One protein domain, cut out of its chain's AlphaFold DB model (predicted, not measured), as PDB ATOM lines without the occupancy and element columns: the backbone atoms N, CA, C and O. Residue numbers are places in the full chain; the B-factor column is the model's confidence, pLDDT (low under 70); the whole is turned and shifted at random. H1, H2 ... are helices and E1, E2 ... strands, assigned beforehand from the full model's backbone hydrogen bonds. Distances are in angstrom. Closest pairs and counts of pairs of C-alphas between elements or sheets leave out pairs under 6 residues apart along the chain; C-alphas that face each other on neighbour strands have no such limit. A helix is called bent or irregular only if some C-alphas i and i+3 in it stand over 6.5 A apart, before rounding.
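Overview. This is residues 454 to 572 of the 586 residues of the protein "N-acetyltransferase domain-containing protein" of Bacteroides sp. CAG:875 (UniProt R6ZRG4). A strongly twisted sheet of five strands, curled like part of a barrel, has helix H1 packed over one face and running along E5. H3 packs near the E2 and E1 side of the sheet, short H2 only grazes the sheet, and the loop of residues 490 to 504 reaches away from the body to one end of the longest axis. The printed part has 119 residues, with three named helices and five named strands in the order E1 H1 H2 H3 E2 E3 E4 E5. The sheet's order is E2, E1, E5, E4, E3, all antiparallel, and the class is mixed, helices and strands. The whole is compact, with a radius of gyration of the C-alphas of 14.5 A and spans of 45 by 33 by 23 A.

Along the chain. E2 is residues 516 to 524, 22.5 A long, and bends by 57 degrees at residue 519. E1 is residues 454 to 461, 19.7 A, begins at C-alpha 454 (177.521, 127.607, 206.017) and bends by 52 degrees at residue 458. E5, residues 561 to 569, spans 22.7 A and ends at C-alpha 569 (179.987, 130.305, 210.652). E4 is residues 549 to 554, 16.6 A, and E3 residues 538 to 540, 6.7 A. H1 is residues 465 to 478, 21.1 A; it is irregular, with C-alphas 466 and 469 7.2 A apart. H2 is residues 485 to 489, 6.2 A, and H3 residues 505 to 513, 12.3 A, from C-alpha 505 (178.401, 114.569, 227.550).

Arrangement. E2 and E3 are the edge strands. E1 and E5 are antiparallel at 149 degrees, with N 458 and O 565 2.8 A apart, within hydrogen-bond range. So are N 459 of E1 and O 518 of E2, at 2.8 A. E3, E4 and E5 form a meander, each strand the antiparallel neighbour of the one before, with two hairpins: N 539 and O 553 are at 2.8 A, N 550 and O 564 at 2.9 A. H1 lies over E5 at a height over the sheet of 10.4 A, and on the local plane runs along it at 9 degrees. H1 and H3 lie on one face of the sheet, making two layers. The closest C-alphas of H3 and E2, Glu 510 and Gln 516, are 5.5 A apart. H2 and H3 only just touch, with 3 pairs of C-alphas within 8 A, the closest Leu 489 and Lys 506 at 4.8 A. In H2 and H3 every O i to N i+4 pair is within hydrogen-bond range, in H1 8 of 10.

Size, cuts and confidence. The two C-alphas farthest apart, Gln 496 and Gly 532, are 44.8 A apart. The printed part has no cut. The links H2 to H3 and E2 to E3 are long. The mean pLDDT of the printed part is 77.3; residues 481 to 482, 493 to 503, 537, 555 to 560 and 570 to 572 are under 70.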
ATOM      1  N   LYS A 454     177.633 128.924 205.389       76.12
ATOM      2  CA  LYS A 454     177.521 127.607 206.017       76.12
ATOM      3  C   LYS A 454     177.578 127.776 207.526       76.12
ATOM      4  O   LYS A 454     178.639 128.055 208.081       76.12
ATOM      5  N   LEU A 455     176.421 127.639 208.163       82.12
ATOM      6  CA  LEU A 455     176.279 127.749 209.608       82.12
ATOM      7  C   LEU A 455     176.494 126.375 210.233       82.12
ATOM      8  O   LEU A 455     175.798 125.429 209.870       82.12
ATOM      9  N   ASP A 456     177.420 126.284 211.180       83.31
ATOM     10  CA  ASP A 456     177.579 125.097 212.010       83.31
ATOM     11  C   ASP A 456     176.621 125.195 213.196       83.31
ATOM     12  O   ASP A 456     176.717 126.098 214.040       83.31
ATOM     13  N   LEU A 457     175.680 124.258 213.241       86.06
ATOM     14  CA  LEU A 457     174.609 124.194 214.221       86.06
ATOM     15  C   LEU A 457     174.660 122.864 214.977       86.06
ATOM     16  O   LEU A 457     175.086 121.841 214.445       86.06
ATOM     17  N   ILE A 458     174.207 122.887 216.226       87.19
ATOM     18  CA  ILE A 458     173.870 121.688 216.997       87.19
ATOM     19  C   ILE A 458     172.354 121.588 217.002       87.19
ATOM     20  O   ILE A 458     171.689 122.497 217.500       87.19
ATOM     21  N   GLU A 459     171.839 120.506 216.449       87.12
ATOM     22  CA  GLU A 459     170.423 120.163 216.422       87.12
ATOM     23  C   GLU A 459     170.115 119.207 217.577       87.12
ATOM     24  O   GLU A 459     170.844 118.239 217.791       87.12
ATOM     25  N   PHE A 460     169.055 119.497 218.335       86.88
ATOM     26  CA  PHE A 460     168.542 118.637 219.403       86.88
ATOM     27  C   PHE A 460     167.211 118.028 218.944       86.88
ATOM     28  O   PHE A 460     166.132 118.500 219.318       86.88
ATOM     29  N   TYR A 461     167.295 116.999 218.107       82.12
ATOM     30  CA  TYR A 461     166.143 116.345 217.496       82.12
ATOM     31  C   TYR A 461     165.347 115.544 218.536       82.12
ATOM     32  O   TYR A 461     165.917 114.815 219.350       82.12
ATOM     33  N   GLY A 462     164.019 115.686 218.525       77.31
ATOM     34  CA  GLY A 462     163.119 114.980 219.447       77.31
ATOM     35  C   GLY A 462     163.065 115.529 220.882       77.31
ATOM     36  O   GLY A 462     162.324 114.996 221.701       77.31
ATOM     37  N   LEU A 463     163.787 116.610 221.205       82.38
ATOM     38  CA  LEU A 463     163.758 117.207 222.544       82.38
ATOM     39  C   LEU A 463     162.433 117.945 222.806       82.38
ATOM     40  O   LEU A 463     162.168 118.989 222.200       82.38
ATOM     41  N   GLU A 464     161.636 117.465 223.768       80.12
ATOM     42  CA  GLU A 464     160.375 118.122 224.136       80.12
ATOM     43  C   GLU A 464     160.590 119.576 224.591       80.12
ATOM     44  O   GLU A 464     161.506 119.889 225.360       80.12
ATOM     45  N   GLN A 465     159.678 120.465 224.185       80.00
ATOM     46  CA  GLN A 465     159.746 121.907 224.451       80.00
ATOM     47  C   GLN A 465     159.909 122.256 225.942       80.00
ATOM     48  O   GLN A 465     160.586 123.225 226.290       80.00
ATOM     49  N   ASN A 466     159.351 121.435 226.836       82.00
ATOM     50  CA  ASN A 466     159.439 121.616 228.288       82.00
ATOM     51  C   ASN A 466     160.885 121.531 228.817       82.00
ATOM     52  O   ASN A 466     161.216 122.191 229.801       82.00
ATOM     53  N   TYR A 467     161.757 120.767 228.149       82.19
ATOM     54  CA  TYR A 467     163.148 120.564 228.562       82.19
ATOM     55  C   TYR A 467     164.126 121.560 227.934       82.19
ATOM     56  O   TYR A 467     165.288 121.614 228.340       82.19
ATOM     57  N   HIS A 468     163.686 122.405 226.994       82.62
ATOM     58  CA  HIS A 468     164.565 123.351 226.291       82.62
ATOM     59  C   HIS A 468     165.305 124.284 227.253       82.62
ATOM     60  O   HIS A 468     166.514 124.480 227.128       82.62
ATOM     61  N   GLN A 469     164.602 124.843 228.241       80.50
ATOM     62  CA  GLN A 469     165.208 125.749 229.219       80.50
ATOM     63  C   GLN A 469     166.115 125.009 230.213       80.50
ATOM     64  O   GLN A 469     167.133 125.552 230.646       80.50
ATOM     65  N   GLU A 470     165.760 123.772 230.571       83.75
ATOM     66  CA  GLU A 470     166.546 122.943 231.484       83.75
ATOM     67  C   GLU A 470     167.893 122.569 230.859       83.75
ATOM     68  O   GLU A 470     168.933 122.786 231.480       83.75
ATOM     69  N   VAL A 471     167.886 122.109 229.603       82.12
ATOM     70  CA  VAL A 471     169.098 121.766 228.846       82.12
ATOM     71  C   VAL A 471     170.002 122.990 228.678       82.12
ATOM     72  O   VAL A 471     171.196 122.911 228.972       82.12
ATOM     73  N   ARG A 472     169.441 124.154 228.311       82.62
ATOM     74  CA  ARG A 472     170.200 125.419 228.220       82.62
ATOM     75  C   ARG A 472     170.898 125.769 229.536       82.62
ATOM     76  O   ARG A 472     172.082 126.106 229.544       82.62
ATOM     77  N   ASN A 473     170.181 125.678 230.655       82.00
ATOM     78  CA  ASN A 473     170.717 126.006 231.976       82.00
ATOM     79  C   ASN A 473     171.770 124.990 232.442       82.00
ATOM     80  O   ASN A 473     172.782 125.383 233.026       82.00
ATOM     81  N   LEU A 474     171.557 123.701 232.165       82.19
ATOM     82  CA  LEU A 474     172.494 122.633 232.498       82.19
ATOM     83  C   LEU A 474     173.833 122.853 231.788       82.19
ATOM     84  O   LEU A 474     174.865 122.921 232.456       82.19
ATOM     85  N   ILE A 475     173.795 123.064 230.468       81.62
ATOM     86  CA  ILE A 475     174.986 123.323 229.647       81.62
ATOM     87  C   ILE A 475     175.693 124.588 230.146       81.62
ATOM     88  O   ILE A 475     176.892 124.562 230.417       81.62
ATOM     89  N   LYS A 476     174.941 125.671 230.388       81.31
ATOM     90  CA  LYS A 476     175.480 126.924 230.934       81.31
ATOM     91  C   LYS A 476     176.185 126.752 232.282       81.31
ATOM     92  O   LYS A 476     177.190 127.410 232.518       81.31
ATOM     93  N   SER A 477     175.674 125.897 233.170       79.62
ATOM     94  CA  SER A 477     176.266 125.689 234.499       79.62
ATOM     95  C   SER A 477     177.529 124.816 234.494       79.62
ATOM     96  O   SER A 477     178.319 124.893 235.433       79.62
ATOM     97  N   GLN A 478     177.721 123.992 233.457       80.81
ATOM     98  CA  GLN A 478     178.804 123.001 233.370       80.81
ATOM     99  C   GLN A 478     179.896 123.341 232.340       80.81
ATOM    100  O   GLN A 478     180.861 122.575 232.192       80.81
ATOM    101  N   LEU A 479     179.739 124.462 231.633       80.75
ATOM    102  CA  LEU A 479     180.716 125.049 230.716       80.75
ATOM    103  C   LEU A 479     181.877 125.688 231.488       80.75
ATOM    104  O   LEU A 479     181.669 126.485 232.405       80.75
ATOM    105  N   ASN A 480     183.111 125.365 231.098       77.50
ATOM    106  CA  ASN A 480     184.294 126.049 231.611       77.50
ATOM    107  C   ASN A 480     184.465 127.431 230.953       77.50
ATOM    108  O   ASN A 480     183.918 127.716 229.887       77.50
ATOM    109  N   ILE A 481     185.280 128.294 231.565       68.12
ATOM    110  CA  ILE A 481     185.651 129.593 230.983       68.12
ATOM    111  C   ILE A 481     186.374 129.351 229.648       68.12
ATOM    112  O   ILE A 481     187.393 128.663 229.623       68.12
ATOM    113  N   ASN A 482     185.855 129.945 228.568       65.44
ATOM    114  CA  ASN A 482     186.327 129.832 227.179       65.44
ATOM    115  C   ASN A 482     186.140 128.459 226.504       65.44
ATOM    116  O   ASN A 482     186.710 128.238 225.440       65.44
ATOM    117  N   GLU A 483     185.349 127.554 227.082       78.38
ATOM    118  CA  GLU A 483     184.936 126.312 226.418       78.38
ATOM    119  C   GLU A 483     183.687 126.571 225.565       78.38
ATOM    120  O   GLU A 483     182.771 127.279 225.986       78.38
ATOM    121  N   THR A 484     183.638 126.020 224.355       81.69
ATOM    122  CA  THR A 484     182.456 126.105 223.485       81.69
ATOM    123  C   THR A 484     181.452 124.995 223.800       81.69
ATOM    124  O   THR A 484     181.810 123.926 224.297       81.69
ATOM    125  N   VAL A 485     180.177 125.198 223.448       81.56
ATOM    126  CA  VAL A 485     179.131 124.165 223.604       81.56
ATOM    127  C   VAL A 485     179.515 122.871 222.868       81.56
ATOM    128  O   VAL A 485     179.301 121.775 223.383       81.56
ATOM    129  N   LYS A 486     180.160 122.989 221.698       83.12
ATOM    130  CA  LYS A 486     180.677 121.853 220.917       83.12
ATOM    131  C   LYS A 486     181.768 121.080 221.661       83.12
ATOM    132  O   LYS A 486     181.700 119.857 221.737       83.12
ATOM    133  N   GLU A 487     182.764 121.774 222.208       81.44
ATOM    134  CA  GLU A 487     183.847 121.144 222.980       81.44
ATOM    135  C   GLU A 487     183.310 120.457 224.234       81.44
ATOM    136  O   GLU A 487     183.712 119.337 224.545       81.44
ATOM    137  N   TRP A 488     182.340 121.085 224.902       83.31
ATOM    138  CA  TRP A 488     181.689 120.511 226.069       83.31
ATOM    139  C   TRP A 488     180.909 119.234 225.731       83.31
ATOM    140  O   TRP A 488     181.036 118.247 226.454       83.31
ATOM    141  N   LEU A 489     180.155 119.198 224.626       81.50
ATOM    142  CA  LEU A 489     179.436 117.990 224.187       81.50
ATOM    143  C   LEU A 489     180.384 116.822 223.882       81.50
ATOM    144  O   LEU A 489     180.059 115.670 224.176       81.50
ATOM    145  N   MET A 490     181.566 117.127 223.341       79.75
ATOM    146  CA  MET A 490     182.612 116.155 223.009       79.75
ATOM    147  C   MET A 490     183.531 115.814 224.194       79.75
ATOM    148  O   MET A 490     184.455 115.011 224.051       79.75
ATOM    149  N   ARG A 491     183.299 116.399 225.374       80.75
ATOM    150  CA  ARG A 491     184.060 116.102 226.590       80.75
ATOM    151  C   ARG A 491     183.553 114.817 227.242       80.75
ATOM    152  O   ARG A 491     182.348 114.572 227.310       80.75
ATOM    153  N   ALA A 492     184.483 114.021 227.766       72.88
ATOM    154  CA  ALA A 492     184.148 112.822 228.522       72.88
ATOM    155  C   ALA A 492     183.447 113.171 229.849       72.88
ATOM    156  O   ALA A 492     183.858 114.102 230.548       72.88
ATOM    157  N   THR A 493     182.420 112.405 230.213       62.38
ATOM    158  CA  THR A 493     181.618 112.602 231.435       62.38
ATOM    159  C   THR A 493     182.414 112.355 232.722       62.38
ATOM    160  O   THR A 493     182.113 112.962 233.748       62.38
ATOM    161  N   ASN A 494     183.481 111.540 232.670       59.91
ATOM    162  CA  ASN A 494     184.345 111.205 233.807       59.91
ATOM    163  C   ASN A 494     185.834 111.445 233.502       59.91
ATOM    164  O   ASN A 494     186.345 111.046 232.460       59.91
ATOM    165  N   ARG A 495     186.573 112.034 234.456       51.31
ATOM    166  CA  ARG A 495     188.012 112.376 234.332       51.31
ATOM    167  C   ARG A 495     188.985 111.176 234.321       51.31
ATOM    168  O   ARG A 495     190.189 111.408 234.292       51.31
ATOM    169  N   GLN A 496     188.510 109.929 234.395       48.25
ATOM    170  CA  GLN A 496     189.361 108.738 234.588       48.25
ATOM    171  C   GLN A 496     189.199 107.623 233.544       48.25
ATOM    172  O   GLN A 496     189.988 106.683 233.579       48.25
ATOM    173  N   ASP A 497     188.262 107.724 232.599       45.84
ATOM    174  CA  ASP A 497     188.078 106.693 231.570       45.84
ATOM    175  C   ASP A 497     188.718 107.113 230.238       45.84
ATOM    176  O   ASP A 497     188.545 108.244 229.780       45.84
ATOM    177  N   GLU A 498     189.446 106.191 229.596       49.31
ATOM    178  CA  GLU A 498     189.864 106.326 228.196       49.31
ATOM    179  C   GLU A 498     188.646 106.630 227.307       49.31
ATOM    180  O   GLU A 498     187.565 106.070 227.512       49.31
ATOM    181  N   ILE A 499     188.825 107.507 226.311       49.38
ATOM    182  CA  ILE A 499     187.774 107.963 225.388       49.38
ATOM    183  C   ILE A 499     187.190 106.755 224.637       49.38
ATOM    184  O   ILE A 499     187.692 106.339 223.596       49.38
ATOM    185  N   LYS A 500     186.110 106.183 225.166       52.47
ATOM    186  CA  LYS A 500     185.189 105.313 224.432       52.47
ATOM    187  C   LYS A 500     184.018 106.177 223.985       52.47
ATOM    188  O   LYS A 500     183.500 106.944 224.794       52.47
ATOM    189  N   GLU A 501     183.567 106.006 222.740       52.81
ATOM    190  CA  GLU A 501     182.438 106.740 222.131       52.81
ATOM    191  C   GLU A 501     181.193 106.833 223.024       52.81
ATOM    192  O   GLU A 501     180.422 107.766 222.864       52.81
ATOM    193  N   LYS A 502     181.012 105.912 223.984       53.19
ATOM    194  CA  LYS A 502     179.879 105.876 224.919       53.19
ATOM    195  C   LYS A 502     179.911 106.900 226.063       53.19
ATOM    196  O   LYS A 502     178.848 107.177 226.601       53.19
ATOM    197  N   ASN A 503     181.054 107.491 226.412       61.94
ATOM    198  CA  ASN A 503     181.194 108.314 227.626       61.94
ATOM    199  C   ASN A 503     181.249 109.828 227.347       61.94
ATOM    200  O   ASN A 503     181.960 110.548 228.041       61.94
ATOM    201  N   LEU A 504     180.555 110.324 226.324       78.50
ATOM    202  CA  LEU A 504     180.518 111.754 225.991       78.50
ATOM    203  C   LEU A 504     179.346 112.458 226.690       78.50
ATOM    204  O   LEU A 504     178.287 111.859 226.878       78.50
ATOM    205  N   ASN A 505     179.504 113.744 227.028       79.69
ATOM    206  CA  ASN A 505     178.401 114.569 227.550       79.69
ATOM    207  C   ASN A 505     177.208 114.601 226.585       79.69
ATOM    208  O   ASN A 505     176.067 114.680 227.033       79.69
ATOM    209  N   LYS A 506     177.479 114.486 225.278       83.12
ATOM    210  CA  LYS A 506     176.478 114.246 224.240       83.12
ATOM    211  C   LYS A 506     175.559 113.066 224.593       83.12
ATOM    212  O   LYS A 506     174.373 113.281 224.801       83.12
ATOM    213  N   ASN A 507     176.103 111.857 224.725       80.06
ATOM    214  CA  ASN A 507     175.296 110.651 224.949       80.06
ATOM    215  C   ASN A 507     174.553 110.698 226.288       80.06
ATOM    216  O   ASN A 507     173.439 110.209 226.395       80.06
ATOM    217  N   MET A 508     175.150 111.321 227.310       82.00
ATOM    218  CA  MET A 508     174.474 111.539 228.590       82.00
ATOM    219  C   MET A 508     173.200 112.380 228.423       82.00
ATOM    220  O   MET A 508     172.210 112.121 229.103       82.00
ATOM    221  N   LEU A 509     173.222 113.404 227.563       82.00
ATOM    222  CA  LEU A 509     172.039 114.212 227.273       82.00
ATOM    223  C   LEU A 509     171.025 113.448 226.421       82.00
ATOM    224  O   LEU A 509     169.839 113.516 226.736       82.00
ATOM    225  N   GLU A 510     171.492 112.718 225.406       84.00
ATOM    226  CA  GLU A 510     170.644 111.874 224.556       84.00
ATOM    227  C   GLU A 510     169.886 110.832 225.396       84.00
ATOM    228  O   GLU A 510     168.660 110.775 225.342       84.00
ATOM    229  N   ASP A 511     170.586 110.106 226.279       81.62
ATOM    230  CA  ASP A 511     169.996 109.101 227.175       81.62
ATOM    231  C   ASP A 511     169.055 109.717 228.226       81.62
ATOM    232  O   ASP A 511     168.057 109.109 228.616       81.62
ATOM    233  N   LYS A 512     169.378 110.913 228.744       83.56
ATOM    234  CA  LYS A 512     168.603 111.549 229.823       83.56
ATOM    235  C   LYS A 512     167.295 112.164 229.327       83.56
ATOM    236  O   LYS A 512     166.320 112.164 230.078       83.56
ATOM    237  N   TYR A 513     167.297 112.735 228.125       83.19
ATOM    238  CA  TYR A 513     166.170 113.497 227.584       83.19
ATOM    239  C   TYR A 513     165.498 112.826 226.378       83.19
ATOM    240  O   TYR A 513     164.631 113.451 225.775       83.19
ATOM    241  N   ASP A 514     165.882 111.584 226.052       83.00
ATOM    242  CA  ASP A 514     165.375 110.809 224.909       83.00
ATOM    243  C   ASP A 514     165.421 111.617 223.600       83.00
ATOM    244  O   ASP A 514     164.444 111.734 222.862       83.00
ATOM    245  N   CYS A 515     166.567 112.257 223.351       84.00
ATOM    246  CA  CYS A 515     166.790 113.120 222.193       84.00
ATOM    247  C   CYS A 515     168.030 112.685 221.406       84.00
ATOM    248  O   CYS A 515     168.866 111.938 221.907       84.00
ATOM    249  N   GLN A 516     168.161 113.165 220.171       84.44
ATOM    250  CA  GLN A 516     169.326 112.921 219.322       84.44
ATOM    251  C   GLN A 516     170.031 114.247 219.041       84.44
ATOM    252  O   GLN A 516     169.410 115.208 218.592       84.44
ATOM    253  N   ILE A 517     171.331 114.312 219.326       85.94
ATOM    254  CA  ILE A 517     172.136 115.526 219.197       85.94
ATOM    255  C   ILE A 517     173.077 115.381 218.007       85.94
ATOM    256  O   ILE A 517     174.044 114.616 218.041       85.94
ATOM    257  N   GLU A 518     172.866 116.171 216.962       84.44
ATOM    258  CA  GLU A 518     173.719 116.151 215.774       84.44
ATOM    259  C   GLU A 518     174.372 117.501 215.517       84.44
ATOM    260  O   GLU A 518     173.801 118.559 215.765       84.44
ATOM    261  N   ILE A 519     175.614 117.461 215.031       84.69
ATOM    262  CA  ILE A 519     176.303 118.652 214.540       84.69
ATOM    263  C   ILE A 519     176.084 118.680 213.037       84.69
ATOM    264  O   ILE A 519     176.601 117.824 212.316       84.69
ATOM    265  N   VAL A 520     175.326 119.666 212.582       82.69
ATOM    266  CA  VAL A 520     174.910 119.816 211.192       82.69
ATOM    267  C   VAL A 520     175.416 121.140 210.641       82.69
ATOM    268  O   VAL A 520     175.416 122.165 211.322       82.69
ATOM    269  N   THR A 521     175.843 121.131 209.382       82.81
ATOM    270  CA  THR A 521     176.194 122.358 208.661       82.81
ATOM    271  C   THR A 521     175.051 122.701 207.713       82.81
ATOM    272  O   THR A 521     174.801 121.968 206.754       82.81
ATOM    273  N   ILE A 522     174.365 123.817 207.964       80.69
ATOM    274  CA  ILE A 522     173.194 124.256 207.192       80.69
ATOM    275  C   ILE A 522     173.544 125.489 206.353       80.69
ATOM    276  O   ILE A 522     174.194 126.423 206.828       80.69
ATOM    277  N   SER A 523     173.098 125.503 205.096       78.94
ATOM    278  CA  SER A 523     173.235 126.661 204.210       78.94
ATOM    279  C   SER A 523     172.268 127.781 204.608       78.94
ATOM    280  O   SER A 523     171.082 127.531 204.812       78.94
ATOM    281  N   SER A 524     172.751 129.020 204.678       76.75
ATOM    282  CA  SER A 524     171.962 130.189 205.077       76.75
ATOM    283  C   SER A 524     172.278 131.421 204.237       76.75
ATOM    284  O   SER A 524     173.407 131.627 203.803       76.75
ATOM    285  N   VAL A 525     171.281 132.285 204.043       72.69
ATOM    286  CA  VAL A 525     171.445 133.606 203.408       72.69
ATOM    287  C   VAL A 525     172.066 134.648 204.347       72.69
ATOM    288  O   VAL A 525     172.426 135.735 203.908       72.69
ATOM    289  N   SER A 526     172.189 134.328 205.639       74.81
ATOM    290  CA  SER A 526     172.745 135.205 206.671       74.81
ATOM    291  C   SER A 526     173.878 134.507 207.424       74.81
ATOM    292  O   SER A 526     173.761 133.312 207.705       74.81
ATOM    293  N   PRO A 527     174.941 135.231 207.822       76.75
ATOM    294  CA  PRO A 527     176.035 134.665 208.611       76.75
ATOM    295  C   PRO A 527     175.630 134.319 210.052       76.75
ATOM    296  O   PRO A 527     176.376 133.620 210.733       76.75
ATOM    297  N   ILE A 528     174.484 134.828 210.525       80.56
ATOM    298  CA  ILE A 528     173.954 134.613 211.877       80.56
ATOM    299  C   ILE A 528     172.439 134.345 211.786       80.56
ATOM    300  O   ILE A 528     171.753 135.039 211.023       80.56
ATOM    301  N   PRO A 529     171.888 133.379 212.545       82.38
ATOM    302  CA  PRO A 529     170.442 133.185 212.643       82.38
ATOM    303  C   PRO A 529     169.719 134.406 213.234       82.38
ATOM    304  O   PRO A 529     170.192 135.005 214.198       82.38
ATOM    305  N   TYR A 530     168.554 134.756 212.685       83.94
ATOM    306  CA  TYR A 530     167.691 135.826 213.199       83.94
ATOM    307  C   TYR A 530     166.213 135.451 213.051       83.94
ATOM    308  O   TYR A 530     165.864 134.611 212.224       83.94
ATOM    309  N   ILE A 531     165.339 136.078 213.842       85.44
ATOM    310  CA  ILE A 531     163.892 135.800 213.818       85.44
ATOM    311  C   ILE A 531     163.311 135.974 212.405       85.44
ATOM    312  O   ILE A 531     163.459 137.025 211.785       85.44
ATOM    313  N   GLY A 532     162.607 134.952 211.919       79.75
ATOM    314  CA  GLY A 532     161.996 134.918 210.587       79.75
ATOM    315  C   GLY A 532     162.908 134.381 209.480       79.75
ATOM    316  O   GLY A 532     162.456 134.241 208.345       79.75
ATOM    317  N   LEU A 533     164.171 134.057 209.781       82.88
ATOM    318  CA  LEU A 533     165.054 133.365 208.846       82.88
ATOM    319  C   LEU A 533     164.562 131.930 208.617       82.88
ATOM    320  O   LEU A 533     164.335 131.187 209.571       82.88
ATOM    321  N   GLN A 534     164.440 131.532 207.353       80.06
ATOM    322  CA  GLN A 534     164.171 130.147 206.972       80.06
ATOM    323  C   GLN A 534     165.476 129.349 206.969       80.06
ATOM    324  O   GLN A 534     166.425 129.717 206.272       80.06
ATOM    325  N   LEU A 535     165.523 128.256 207.729       80.50
ATOM    326  CA  LEU A 535     166.635 127.311 207.753       80.50
ATOM    327  C   LEU A 535     166.093 125.905 207.479       80.50
ATOM    328  O   LEU A 535     165.294 125.368 208.243       80.50
ATOM    329  N   ASN A 536     166.556 125.298 206.386       74.00
ATOM    330  CA  ASN A 536     166.209 123.938 205.971       74.00
ATOM    331  C   ASN A 536     164.686 123.708 205.778       74.00
ATOM    332  O   ASN A 536     164.162 123.934 204.688       74.00
ATOM    333  N   HIS A 537     163.968 123.279 206.822       69.62
ATOM    334  CA  HIS A 537     162.526 122.984 206.816       69.62
ATOM    335  C   HIS A 537     161.750 123.708 207.931       69.62
ATOM    336  O   HIS A 537     160.655 123.270 208.296       69.62
ATOM    337  N   GLY A 538     162.315 124.772 208.504       79.44
ATOM    338  CA  GLY A 538     161.665 125.527 209.565       79.44
ATOM    339  C   GLY A 538     162.096 126.988 209.658       79.44
ATOM    340  O   GLY A 538     163.099 127.415 209.084       79.44
ATOM    341  N   THR A 539     161.312 127.755 210.414       85.12
ATOM    342  CA  THR A 539     161.496 129.196 210.617       85.12
ATOM    343  C   THR A 539     162.115 129.463 211.982       85.12
ATOM    344  O   THR A 539     161.636 128.952 212.994       85.12
ATOM    345  N   VAL A 540     163.152 130.298 212.042       86.69
ATOM    346  CA  VAL A 540     163.753 130.743 213.306       86.69
ATOM    347  C   VAL A 540     162.755 131.614 214.076       86.69
ATOM    348  O   VAL A 540     162.344 132.672 213.596       86.69
ATOM    349  N   THR A 541     162.383 131.197 215.286       85.62
ATOM    350  CA  THR A 541     161.387 131.886 216.133       85.62
ATOM    351  C   THR A 541     162.007 132.697 217.271       85.62
ATOM    352  O   THR A 541     161.344 133.565 217.839       85.62
ATOM    353  N   SER A 542     163.286 132.478 217.588       85.75
ATOM    354  CA  SER A 542     164.033 133.258 218.583       85.75
ATOM    355  C   SER A 542     165.435 133.613 218.087       85.75
ATOM    356  O   SER A 542     166.024 132.887 217.294       85.75
ATOM    357  N   ASN A 543     165.975 134.750 218.535       84.88
ATOM    358  CA  ASN A 543     167.368 135.098 218.244       84.88
ATOM    359  C   ASN A 543     168.319 134.229 219.090       84.88
ATOM    360  O   ASN A 543     167.970 133.920 220.234       84.88
ATOM    361  N   PRO A 544     169.519 133.892 218.578       85.50
ATOM    362  CA  PRO A 544     170.551 133.220 219.361       85.50
ATOM    363  C   PRO A 544     170.874 133.981 220.648       85.50
ATOM    364  O   PRO A 544     171.103 135.193 220.626       85.50
ATOM    365  N   ASP A 545     170.889 133.272 221.775       84.31
ATOM    366  CA  ASP A 545     171.348 133.827 223.046       84.31
ATOM    367  C   ASP A 545     172.887 133.928 223.111       84.31
ATOM    368  O   ASP A 545     173.597 133.617 222.156       84.31
ATOM    369  N   ALA A 546     173.431 134.374 224.248       79.31
ATOM    370  CA  ALA A 546     174.877 134.558 224.428       79.31
ATOM    371  C   ALA A 546     175.709 133.265 224.283       79.31
ATOM    372  O   ALA A 546     176.924 133.346 224.127       79.31
ATOM    373  N   LEU A 547     175.074 132.090 224.363       78.44
ATOM    374  CA  LEU A 547     175.697 130.783 224.139       78.44
ATOM    375  C   LEU A 547     175.353 130.207 222.756       78.44
ATOM    376  O   LEU A 547     175.773 129.097 222.444       78.44
ATOM    377  N   GLY A 548     174.594 130.945 221.943       80.44
ATOM    378  CA  GLY A 548     174.192 130.564 220.597       80.44
ATOM    379  C   GLY A 548     172.866 129.808 220.514       80.44
ATOM    380  O   GLY A 548     172.505 129.402 219.415       80.44
ATOM    381  N   PHE A 549     172.116 129.597 221.604       87.19
ATOM    382  CA  PHE A 549     170.867 128.820 221.540       87.19
ATOM    383  C   PHE A 549     169.695 129.619 220.967       87.19
ATOM    384  O   PHE A 549     169.414 130.734 221.407       87.19
ATOM    385  N   PHE A 550     168.952 129.004 220.051       88.31
ATOM    386  CA  PHE A 550     167.731 129.530 219.440       88.31
ATOM    387  C   PHE A 550     166.738 128.395 219.145       88.31
ATOM    388  O   PHE A 550     167.021 127.225 219.396       88.31
ATOM    389  N   THR A 551     165.547 128.736 218.665       87.12
ATOM    390  CA  THR A 551     164.475 127.779 218.354       87.12
ATOM    391  C   THR A 551     164.042 127.891 216.903       87.12
ATOM    392  O   THR A 551     163.961 128.999 216.363       87.12
ATOM    393  N   ILE A 552     163.732 126.748 216.295       86.00
ATOM    394  CA  ILE A 552     163.180 126.645 214.942       86.00
ATOM    395  C   ILE A 552     161.813 125.963 215.026       86.00
ATOM    396  O   ILE A 552     161.641 125.013 215.783       86.00
ATOM    397  N   GLU A 553     160.836 126.457 214.272       84.69
ATOM    398  CA  GLU A 553     159.522 125.825 214.118       84.69
ATOM    399  C   GLU A 553     159.382 125.223 212.713       84.69
ATOM    400  O   GLU A 553     159.589 125.920 211.716       84.69
ATOM    401  N   HIS A 554     159.049 123.933 212.623       79.31
ATOM    402  CA  HIS A 554     158.958 123.212 211.350       79.31
ATOM    403  C   HIS A 554     157.590 123.360 210.678       79.31
ATOM    404  O   HIS A 554     156.552 123.090 211.276       79.31
ATOM    405  N   GLU A 555     157.577 123.666 209.377       63.31
ATOM    406  CA  GLU A 555     156.329 123.883 208.622       63.31
ATOM    407  C   GLU A 555     155.471 122.613 208.461       63.31
ATOM    408  O   GLU A 555     154.262 122.692 208.252       63.31
ATOM    409  N   ARG A 556     156.079 121.419 208.541       57.19
ATOM    410  CA  ARG A 556     155.380 120.130 208.345       57.19
ATOM    411  C   ARG A 556     154.687 119.604 209.604       57.19
ATOM    412  O   ARG A 556     153.800 118.760 209.491       57.19
ATOM    413  N   HIS A 557     155.071 120.099 210.778       59.53
ATOM    414  CA  HIS A 557     154.536 119.680 212.068       59.53
ATOM    415  C   HIS A 557     154.185 120.927 212.882       59.53
ATOM    416  O   HIS A 557     155.010 121.433 213.639       59.53
ATOM    417  N   CYS A 558     152.959 121.436 212.710       51.03
ATOM    418  CA  CYS A 558     152.469 122.573 213.490       51.03
ATOM    419  C   CYS A 558     152.689 122.326 214.993       51.03
ATOM    420  O   CYS A 558     152.269 121.285 215.504       51.03
ATOM    421  N   ASN A 559     153.289 123.300 215.686       57.84
ATOM    422  CA  ASN A 559     153.569 123.326 217.129       57.84
ATOM    423  C   ASN A 559     154.748 122.478 217.646       57.84
ATOM    424  O   ASN A 559     154.851 122.296 218.859       57.84
ATOM    425  N   VAL A 560     155.657 121.989 216.796       69.75
ATOM    426  CA  VAL A 560     156.919 121.398 217.282       69.75
ATOM    427  C   VAL A 560     158.047 122.416 217.118       69.75
ATOM    428  O   VAL A 560     158.541 122.648 216.016       69.75
ATOM    429  N   SER A 561     158.428 123.056 218.228       78.69
ATOM    430  CA  SER A 561     159.642 123.871 218.291       78.69
ATOM    431  C   SER A 561     160.827 122.985 218.648       78.69
ATOM    432  O   SER A 561     160.789 122.314 219.680       78.69
ATOM    433  N   GLU A 562     161.886 123.040 217.855       84.56
ATOM    434  CA  GLU A 562     163.136 122.331 218.111       84.56
ATOM    435  C   GLU A 562     164.224 123.296 218.588       84.56
ATOM    436  O   GLU A 562     164.258 124.475 218.213       84.56
ATOM    437  N   LEU A 563     165.100 122.798 219.463       86.75
ATOM    438  CA  LEU A 563     166.203 123.569 220.025       86.75
ATOM    439  C   LEU A 563     167.432 123.433 219.125       86.75
ATOM    440  O   LEU A 563     167.867 122.326 218.822       86.75
ATOM    441  N   TYR A 564     168.022 124.569 218.764       87.12
ATOM    442  CA  TYR A 564     169.267 124.640 218.007       87.12
ATOM    443  C   TYR A 564     170.302 125.472 218.764       87.12
ATOM    444  O   TYR A 564     169.956 126.371 219.533       87.12
ATOM    445  N   CYS A 565     171.587 125.199 218.540       87.25
ATOM    446  CA  CYS A 565     172.691 126.016 219.044       87.25
ATOM    447  C   CYS A 565     173.643 126.393 217.907       87.25
ATOM    448  O   CYS A 565     174.188 125.525 217.231       87.25
ATOM    449  N   PHE A 566     173.841 127.690 217.694       85.62
ATOM    450  CA  PHE A 566     174.790 128.241 216.738       85.62
ATOM    451  C   PHE A 566     176.209 128.187 217.304       85.62
ATOM    452  O   PHE A 566     176.514 128.862 218.286       85.62
ATOM    453  N   ILE A 567     177.080 127.395 216.675       81.38
ATOM    454  CA  ILE A 567     178.484 127.241 217.091       81.38
ATOM    455  C   ILE A 567     179.370 128.277 216.395       81.38
ATOM    456  O   ILE A 567     180.369 128.733 216.949       81.38
ATOM    457  N   GLY A 568     179.012 128.643 215.167       74.44
ATOM    458  CA  GLY A 568     179.762 129.586 214.361       74.44
ATOM    459  C   GLY A 568     179.422 129.469 212.884       74.44
ATOM    460  O   GLY A 568     178.669 128.599 212.447       74.44
ATOM    461  N   ASN A 569     180.004 130.368 212.103       73.81
ATOM    462  CA  ASN A 569     179.987 130.305 210.652       73.81
ATOM    463  C   ASN A 569     181.415 130.035 210.183       73.81
ATOM    464  O   ASN A 569     182.346 130.721 210.605       73.81
ATOM    465  N   VAL A 570     181.586 129.019 209.344       56.03
ATOM    466  CA  VAL A 570     182.916 128.533 208.962       56.03
ATOM    467  C   VAL A 570     183.499 129.341 207.796       56.03
ATOM    468  O   VAL A 570     184.717 129.401 207.657       56.03
ATOM    469  N   TYR A 571     182.662 129.985 206.965       60.62
ATOM    470  CA  TYR A 571     183.117 130.630 205.727       60.62
ATOM    471  C   TYR A 571     182.298 131.873 205.346       60.62
ATOM    472  O   TYR A 571     181.069 131.836 205.280       60.62
ATOM    473  N   THR A 572     182.991 132.955 204.983       64.44
ATOM    474  CA  THR A 572     182.436 133.956 204.061       64.44
ATOM    475  C   THR A 572     182.294 133.311 202.676       64.44
ATOM    476  O   THR A 572     183.256 132.688 202.215       64.44
TER     477      THR A 572